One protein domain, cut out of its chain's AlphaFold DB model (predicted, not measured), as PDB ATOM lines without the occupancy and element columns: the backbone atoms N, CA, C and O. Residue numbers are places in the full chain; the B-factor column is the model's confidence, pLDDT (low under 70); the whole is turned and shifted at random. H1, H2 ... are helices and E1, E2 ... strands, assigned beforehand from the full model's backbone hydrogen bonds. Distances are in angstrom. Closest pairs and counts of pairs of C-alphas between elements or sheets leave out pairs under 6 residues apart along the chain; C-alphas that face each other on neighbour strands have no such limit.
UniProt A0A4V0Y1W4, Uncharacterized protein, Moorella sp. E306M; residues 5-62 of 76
ATOM      1  N   GLN A   5     108.089 -36.587 109.401       92.12
ATOM      2  CA  GLN A   5     109.200 -37.450 109.816       92.12
ATOM      3  C   GLN A   5     109.103 -37.918 111.284       92.12
ATOM      4  O   GLN A   5     109.512 -39.038 111.610       92.12
ATOM      5  N   GLY A   6     108.499 -37.097 112.149       92.25
ATOM      6  CA  GLY A   6     108.168 -37.443 113.534       92.25
ATOM      7  C   GLY A   6     106.843 -38.196 113.703       92.25
ATOM      8  O   GLY A   6     106.471 -38.513 114.830       92.25
ATOM      9  N   CYS A   7     106.112 -38.463 112.615       94.81
ATOM     10  CA  CYS A   7     104.846 -39.187 112.642       94.81
ATOM     11  C   CYS A   7     105.082 -40.697 112.547       94.81
ATOM     12  O   CYS A   7     105.826 -41.160 111.679       94.81
ATOM     13  N   ARG A   8     104.390 -41.479 113.378       94.56
ATOM     14  CA  ARG A   8     104.380 -42.945 113.352       94.56
ATOM     15  C   ARG A   8     103.992 -43.494 111.981       94.56
ATOM     16  O   ARG A   8     104.569 -44.483 111.556       94.56
ATOM     17  N   PHE A   9     103.063 -42.845 111.283       95.31
ATOM     18  CA  PHE A   9     102.587 -43.281 109.967       95.31
ATOM     19  C   PHE A   9     103.540 -42.965 108.811       95.31
ATOM     20  O   PHE A   9     103.281 -43.398 107.692       95.31
ATOM     21  N   CYS A  10     104.597 -42.185 109.031       95.69
ATOM     22  CA  CYS A  10     105.577 -41.885 107.994       95.69
ATOM     23  C   CYS A  10     106.689 -42.926 108.037       95.69
ATOM     24  O   CYS A  10     107.541 -42.901 108.933       95.69
ATOM     25  N   VAL A  11     106.663 -43.839 107.070       95.81
ATOM     26  CA  VAL A  11     107.583 -44.976 107.017       95.81
ATOM     27  C   VAL A  11     108.341 -44.993 105.694       95.81
ATOM     28  O   VAL A  11     107.789 -44.592 104.667       95.81
ATOM     29  N   PRO A  12     109.594 -45.469 105.684       97.00
ATOM     30  CA  PRO A  12     110.288 -45.783 104.448       97.00
ATOM     31  C   PRO A  12     109.616 -46.968 103.746       97.00
ATOM     32  O   PRO A  12     109.406 -48.036 104.327       97.00
ATOM     33  N   VAL A  13     109.303 -46.766 102.471       96.50
ATOM     34  CA  VAL A  13     108.899 -47.797 101.526       96.50
ATOM     35  C   VAL A  13     110.079 -48.110 100.618       96.50
ATOM     36  O   VAL A  13     110.556 -47.251  99.876       96.50
ATOM     37  N   ILE A  14     110.550 -49.350 100.695       96.88
ATOM     38  CA  ILE A  14     111.714 -49.843  99.964       96.88
ATOM     39  C   ILE A  14     111.243 -50.348  98.601       96.88
ATOM     40  O   ILE A  14     110.537 -51.360  98.505       96.88
ATOM     41  N   GLY A  15     111.597 -49.611  97.553       93.94
ATOM     42  CA  GLY A  15     111.464 -50.031  96.165       93.94
ATOM     43  C   GLY A  15     112.662 -50.859  95.702       93.94
ATOM     44  O   GLY A  15     113.554 -51.195  96.479       93.94
ATOM     45  N   ARG A  16     112.676 -51.203  94.411       90.75
ATOM     46  CA  ARG A  16     113.790 -51.942  93.797       90.75
ATOM     47  C   ARG A  16     115.036 -51.072  93.621       90.75
ATOM     48  O   ARG A  16     116.140 -51.563  93.809       90.75
ATOM     49  N   GLU A  17     114.836 -49.812  93.246       93.50
ATOM     50  CA  GLU A  17     115.913 -48.869  92.910       93.50
ATOM     51  C   GLU A  17     116.084 -47.778  93.969       93.50
ATOM     52  O   GLU A  17     117.190 -47.313  94.214       93.50
ATOM     53  N   GLU A  18     114.994 -47.385  94.628       93.88
ATOM     54  CA  GLU A  18     114.997 -46.291  95.593       93.88
ATOM     55  C   GLU A  18     114.136 -46.599  96.819       93.88
ATOM     56  O   GLU A  18     113.213 -47.415  96.781       93.88
ATOM     57  N   THR A  19     114.427 -45.904  97.917       96.06
ATOM     58  CA  THR A  19     113.583 -45.881  99.115       96.06
ATOM     59  C   THR A  19     112.934 -44.510  99.233       96.06
ATOM     60  O   THR A  19     113.628 -43.494  99.238       96.06
ATOM     61  N   ARG A  20     111.605 -44.472  99.365       96.00
ATOM     62  CA  ARG A  20     110.842 -43.229  99.556       96.00
ATOM     63  C   ARG A  20     110.010 -43.286 100.823       96.00
ATOM     64  O   ARG A  20     109.565 -44.352 101.226       96.00
ATOM     65  N   LEU A  21     109.769 -42.138 101.447       96.06
ATOM     66  CA  LEU A  21     108.833 -42.062 102.568       96.06
ATOM     67  C   LEU A  21     107.394 -42.114 102.053       96.06
ATOM     68  O   LEU A  21     107.061 -41.428 101.089       96.06
ATOM     69  N   ALA A  22     106.542 -42.881 102.727       96.25
ATOM     70  CA  ALA A  22     105.114 -42.940 102.452       96.25
ATOM     71  C   ALA A  22     104.291 -42.795 103.737       96.25
ATOM     72  O   ALA A  22     104.715 -43.181 104.831       96.25
ATOM     73  N   CYS A  23     103.090 -42.238 103.594       95.94
ATOM     74  CA  CYS A  23     102.140 -42.072 104.683       95.94
ATOM     75  C   CYS A  23     101.205 -43.286 104.766       95.94
ATOM     76  O   CYS A  23     100.268 -43.412 103.974       95.94
ATOM     77  N   LEU A  24     101.411 -44.151 105.759       95.44
ATOM     78  CA  LEU A  24     100.570 -45.327 105.996       95.44
ATOM     79  C   LEU A  24      99.163 -44.998 106.498       95.44
ATOM     80  O   LEU A  24      98.278 -45.824 106.341       95.44
ATOM     81  N   ALA A  25      98.912 -43.777 106.978       94.69
ATOM     82  CA  ALA A  25      97.555 -43.290 107.253       94.69
ATOM     83  C   ALA A  25      96.703 -43.111 105.977       94.69
ATOM     84  O   ALA A  25      95.567 -42.662 106.047       94.69
ATOM     85  N   THR A  26      97.261 -43.391 104.794       92.69
ATOM     86  CA  THR A  26      96.502 -43.517 103.536       92.69
ATOM     87  C   THR A  26      95.803 -44.880 103.434       92.69
ATOM     88  O   THR A  26      94.980 -45.072 102.549       92.69
ATOM     89  N   LEU A  27      96.129 -45.821 104.327       92.38
ATOM     90  CA  LEU A  27      95.520 -47.143 104.418       92.38
ATOM     91  C   LEU A  27      94.735 -47.255 105.725       92.38
ATOM     92  O   LEU A  27      95.312 -47.122 106.810       92.38
ATOM     93  N   ASP A  28      93.443 -47.557 105.624       91.19
ATOM     94  CA  ASP A  28      92.546 -47.623 106.783       91.19
ATOM     95  C   ASP A  28      92.986 -48.654 107.823       91.19
ATOM     96  O   ASP A  28      92.897 -48.394 109.019       91.19
ATOM     97  N   LEU A  29      93.563 -49.779 107.396       93.25
ATOM     98  CA  LEU A  29      94.071 -50.823 108.296       93.25
ATOM     99  C   LEU A  29      95.171 -50.327 109.256       93.25
ATOM    100  O   LEU A  29      95.310 -50.835 110.365       93.25
ATOM    101  N   TYR A  30      95.953 -49.317 108.858       93.69
ATOM    102  CA  TYR A  30      96.932 -48.691 109.749       93.69
ATOM    103  C   TYR A  30      96.325 -47.514 110.511       93.69
ATOM    104  O   TYR A  30      96.654 -47.324 111.682       93.69
ATOM    105  N   LEU A  31      95.456 -46.729 109.867       92.06
ATOM    106  CA  LEU A  31      94.826 -45.557 110.476       92.06
ATOM    107  C   LEU A  31      93.887 -45.930 111.632       92.06
ATOM    108  O   LEU A  31      93.931 -45.294 112.681       92.06
ATOM    109  N   SER A  32      93.082 -46.976 111.453       92.50
ATOM    110  CA  SER A  32      92.166 -47.520 112.466       92.50
ATOM    111  C   SER A  32      92.884 -48.223 113.622       92.50
ATOM    112  O   SER A  32      92.285 -48.463 114.666       92.50
ATOM    113  N   GLY A  33      94.166 -48.557 113.449       89.88
ATOM    114  CA  GLY A  33      94.931 -49.335 114.418       89.88
ATOM    115  C   GLY A  33      94.678 -50.843 114.362       89.88
ATOM    116  O   GLY A  33      95.246 -51.556 115.188       89.88
ATOM    117  N   GLU A  34      93.907 -51.338 113.386       92.81
ATOM    118  CA  GLU A  34      93.713 -52.779 113.148       92.81
ATOM    119  C   GLU A  34      95.055 -53.504 112.974       92.81
ATOM    120  O   GLU A  34      95.266 -54.601 113.497       92.81
ATOM    121  N   ARG A  35      96.011 -52.857 112.297       92.38
ATOM    122  CA  ARG A  35      97.374 -53.352 112.136       92.38
ATOM    123  C   ARG A  35      98.399 -52.379 112.698       92.38
ATOM    124  O   ARG A  35      98.360 -51.167 112.473       92.38
ATOM    125  N   ARG A  36      99.415 -52.926 113.371       92.12
ATOM    126  CA  ARG A  36     100.576 -52.142 113.806       92.12
ATOM    127  C   ARG A  36     101.311 -51.575 112.592       92.12
ATOM    128  O   ARG A  36     101.692 -52.311 111.687       92.12
ATOM    129  N   VAL A  37     101.583 -50.273 112.642       93.75
ATOM    130  CA  VAL A  37     102.443 -49.592 111.668       93.75
ATOM    131  C   VAL A  37     103.866 -50.183 111.712       93.75
ATOM    132  O   VAL A  37     104.494 -50.125 112.775       93.75
ATOM    133  N   PRO A  38     104.371 -50.770 110.611       94.25
ATOM    134  CA  PRO A  38     105.717 -51.333 110.554       94.25
ATOM    135  C   PRO A  38     106.789 -50.235 110.513       94.25
ATOM    136  O   PRO A  38     106.516 -49.103 110.130       94.25
ATOM    137  N   ALA A  39     108.030 -50.575 110.871       93.44
ATOM    138  CA  ALA A  39     109.155 -49.635 110.799       93.44
ATOM    139  C   ALA A  39     109.553 -49.287 109.351       93.44
ATOM    140  O   ALA A  39     110.033 -48.188 109.093       93.44
ATOM    141  N   GLN A  40     109.343 -50.221 108.422       95.06
ATOM    142  CA  GLN A  40     109.566 -50.083 106.984       95.06
ATOM    143  C   GLN A  40     108.639 -51.046 106.235       95.06
ATOM    144  O   GLN A  40     108.192 -52.040 106.811       95.06
ATOM    145  N   LEU A  41     108.369 -50.788 104.958       94.75
ATOM    146  CA  LEU A  41     107.505 -51.637 104.130       94.75
ATOM    147  C   LEU A  41     108.119 -51.821 102.738       94.75
ATOM    148  O   LEU A  41     108.743 -50.899 102.224       94.75
ATOM    149  N   ARG A  42     107.976 -52.984 102.096       96.00
ATOM    150  CA  ARG A  42     108.400 -53.121 100.692       96.00
ATOM    151  C   ARG A  42     107.315 -52.573  99.775       96.00
ATOM    152  O   ARG A  42     106.128 -52.748 100.041       96.00
ATOM    153  N   ALA A  43     107.713 -51.958  98.664       95.19
ATOM    154  CA  ALA A  43     106.763 -51.446  97.677       95.19
ATOM    155  C   ALA A  43     105.837 -52.553  97.148       95.19
ATOM    156  O   ALA A  43     104.643 -52.322  96.997       95.19
ATOM    157  N   GLY A  44     106.366 -53.766  96.936       94.81
ATOM    158  CA  GLY A  44     105.572 -54.930  96.524       94.81
ATOM    159  C   GLY A  44     104.485 -55.305  97.535       94.81
ATOM    160  O   GLY A  44     103.337 -55.483  97.142       94.81
ATOM    161  N   ASP A  45     104.817 -55.326  98.831       93.75
ATOM    162  CA  ASP A  45     103.848 -55.610  99.898       93.75
ATOM    163  C   ASP A  45     102.773 -54.521  99.965       93.75
ATOM    164  O   ASP A  45     101.587 -54.818 100.083       93.75
ATOM    165  N   PHE A  46     103.167 -53.249  99.835       94.81
ATOM    166  CA  PHE A  46     102.219 -52.135  99.783       94.81
ATOM    167  C   PHE A  46     101.255 -52.292  98.600       94.81
ATOM    168  O   PHE A  46     100.040 -52.196  98.772       94.81
ATOM    169  N   ILE A  47     101.787 -52.550  97.402       94.81
ATOM    170  CA  ILE A  47     100.988 -52.722  96.182       94.81
ATOM    171  C   ILE A  47     100.042 -53.918  96.322       94.81
ATOM    172  O   ILE A  47      98.888 -53.806  95.923       94.81
ATOM    173  N   GLY A  48     100.490 -55.023  96.920       94.44
ATOM    174  CA  GLY A  48      99.629 -56.174  97.195       94.44
ATOM    175  C   GLY A  48      98.485 -55.856  98.164       94.44
ATOM    176  O   GLY A  48      97.399 -56.403  98.019       94.44
ATOM    177  N   LEU A  49      98.706 -54.951  99.122       91.50
ATOM    178  CA  LEU A  49      97.697 -54.555 100.109       91.50
ATOM    179  C   LEU A  49      96.681 -53.538  99.575       91.50
ATOM    180  O   LEU A  49      95.525 -53.569  99.984       91.50
ATOM    181  N   ALA A  50      97.113 -52.600  98.731       92.12
ATOM    182  CA  ALA A  50      96.322 -51.404  98.427       92.12
ATOM    183  C   ALA A  50      96.381 -50.936  96.971       92.12
ATOM    184  O   ALA A  50      95.717 -49.971  96.597       92.12
ATOM    185  N   GLY A  51      97.196 -51.581  96.143       94.56
ATOM    186  CA  GLY A  51      97.419 -51.187  94.761       94.56
ATOM    187  C   GLY A  51      98.456 -50.073  94.583       94.56
ATOM    188  O   GLY A  51      98.838 -49.338  95.498       94.56
ATOM    189  N   LYS A  52      98.930 -49.957  93.340       94.62
ATOM    190  CA  LYS A  52      99.983 -49.013  92.938       94.62
ATOM    191  C   LYS A  52      99.556 -47.552  93.072       94.62
ATOM    192  O   LYS A  52     100.355 -46.725  93.496       94.62
ATOM    193  N   GLU A  53      98.313 -47.226  92.732       95.44
ATOM    194  CA  GLU A  53      97.816 -45.846  92.782       95.44
ATOM    195  C   GLU A  53      97.812 -45.289  94.208       95.44
ATOM    196  O   GLU A  53      98.177 -44.135  94.437       95.44
ATOM    197  N   ILE A  54      97.462 -46.126  95.186       95.56
ATOM    198  CA  ILE A  54      97.470 -45.738  96.595       95.56
ATOM    199  C   ILE A  54      98.900 -45.547  97.101       95.56
ATOM    200  O   ILE A  54      99.149 -44.605  97.849       95.56
ATOM    201  N   LEU A  55      99.857 -46.369  96.650       95.12
ATOM    202  CA  LEU A  55     101.274 -46.167  96.964       95.12
ATOM    203  C   LEU A  55     101.769 -44.799  96.474       95.12
ATOM    204  O   LEU A  55     102.408 -44.077  97.240       95.12
ATOM    205  N   VAL A  56     101.453 -44.420  95.232       95.06
ATOM    206  CA  VAL A  56     101.848 -43.113  94.677       95.06
ATOM    207  C   VAL A  56     101.276 -41.977  95.527       95.06
ATOM    208  O   VAL A  56     102.036 -41.146  96.023       95.06
ATOM    209  N   LYS A  57      99.968 -42.009  95.817       95.25
ATOM    210  CA  LYS A  57      99.313 -41.019  96.692       95.25
ATOM    211  C   LYS A  57      99.947 -40.965  98.084       95.25
ATOM    212  O   LYS A  57     100.128 -39.885  98.644       95.25
ATOM    213  N   ALA A  58     100.288 -42.120  98.655       95.25
ATOM    214  CA  ALA A  58     100.895 -42.205  99.975       95.25
ATOM    215  C   ALA A  58     102.291 -41.572 100.012       95.25
ATOM    216  O   ALA A  58     102.628 -40.946 101.017       95.25
ATOM    217  N   VAL A  59     103.081 -41.711  98.943       95.31
ATOM    218  CA  VAL A  59     104.393 -41.063  98.796       95.31
ATOM    219  C   VAL A  59     104.235 -39.551  98.613       95.31
ATOM    220  O   VAL A  59     104.871 -38.780  99.328       95.31
ATOM    221  N   GLU A  60     103.340 -39.108  97.729       94.19
ATOM    222  CA  GLU A  60     103.112 -37.680  97.439       94.19
ATOM    223  C   GLU A  60     102.528 -36.898  98.625       94.19
ATOM    224  O   GLU A  60     102.791 -35.707  98.796       94.19
ATOM    225  N   LYS A  61     101.751 -37.564  99.486       92.75
ATOM    226  CA  LYS A  61     101.161 -36.964 100.691       92.75
ATOM    227  C   LYS A  61     102.212 -36.576 101.738       92.75
ATOM    228  O   LYS A  61     101.948 -35.700 102.567       92.75
ATOM    229  N   VAL A  62     103.380 -37.224 101.754       93.88
ATOM    230  CA  VAL A  62     104.393 -37.003 102.795       93.88
ATOM    231  C   VAL A  62     105.073 -35.648 102.618       93.88
ATOM    232  O   VAL A  62     105.591 -35.314 101.558       93.88
TER     233      VAL A  62
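This is residues 5 to 62 of the 76 residues of an uncharacterized protein of Moorella sp. E306M (UniProt A0A4V0Y1W4). A two-stranded antiparallel hairpin, E1 and E2, has H3 packed on E2, with H2 set nearly at a right angle to H3. Short H1 lies away from both helices, and a long link leads back past E1 to H2. Printed are 58 residues with two named strands, then three named helices, class mixed; the whole is compact, radius of gyration of the C-alphas 10.2 A, spans 30 by 24 by 18 A.

E1, residues 10 to 14, begins at C-alpha 10 (105.577, -41.885, 107.994) and spans 12.9 A; E2 is residues 19 to 23. H1 is residues 28 to 31, H2 43 to 50. H3, residues 52 to 60, spans 12.6 A to C-alpha 60 (103.112, -37.680, 97.439).

In the hairpin, N 13 and O 20 are within hydrogen-bond range, 2.7 A. The closest C-alphas of E2 and H3, Ala 22 and Val 59, are 4.2 A apart. H2 and H3 touch, closest C-alphas Ile 47 and Leu 55 at 6.6 A, only just about perpendicular at 71 degrees. In both, every O i to N i+4 pair is within range; H1 is too short for one.

The printed part has no cut. The H1 to H2 link is long, 11 residues. No printed residue is under 70 in pLDDT.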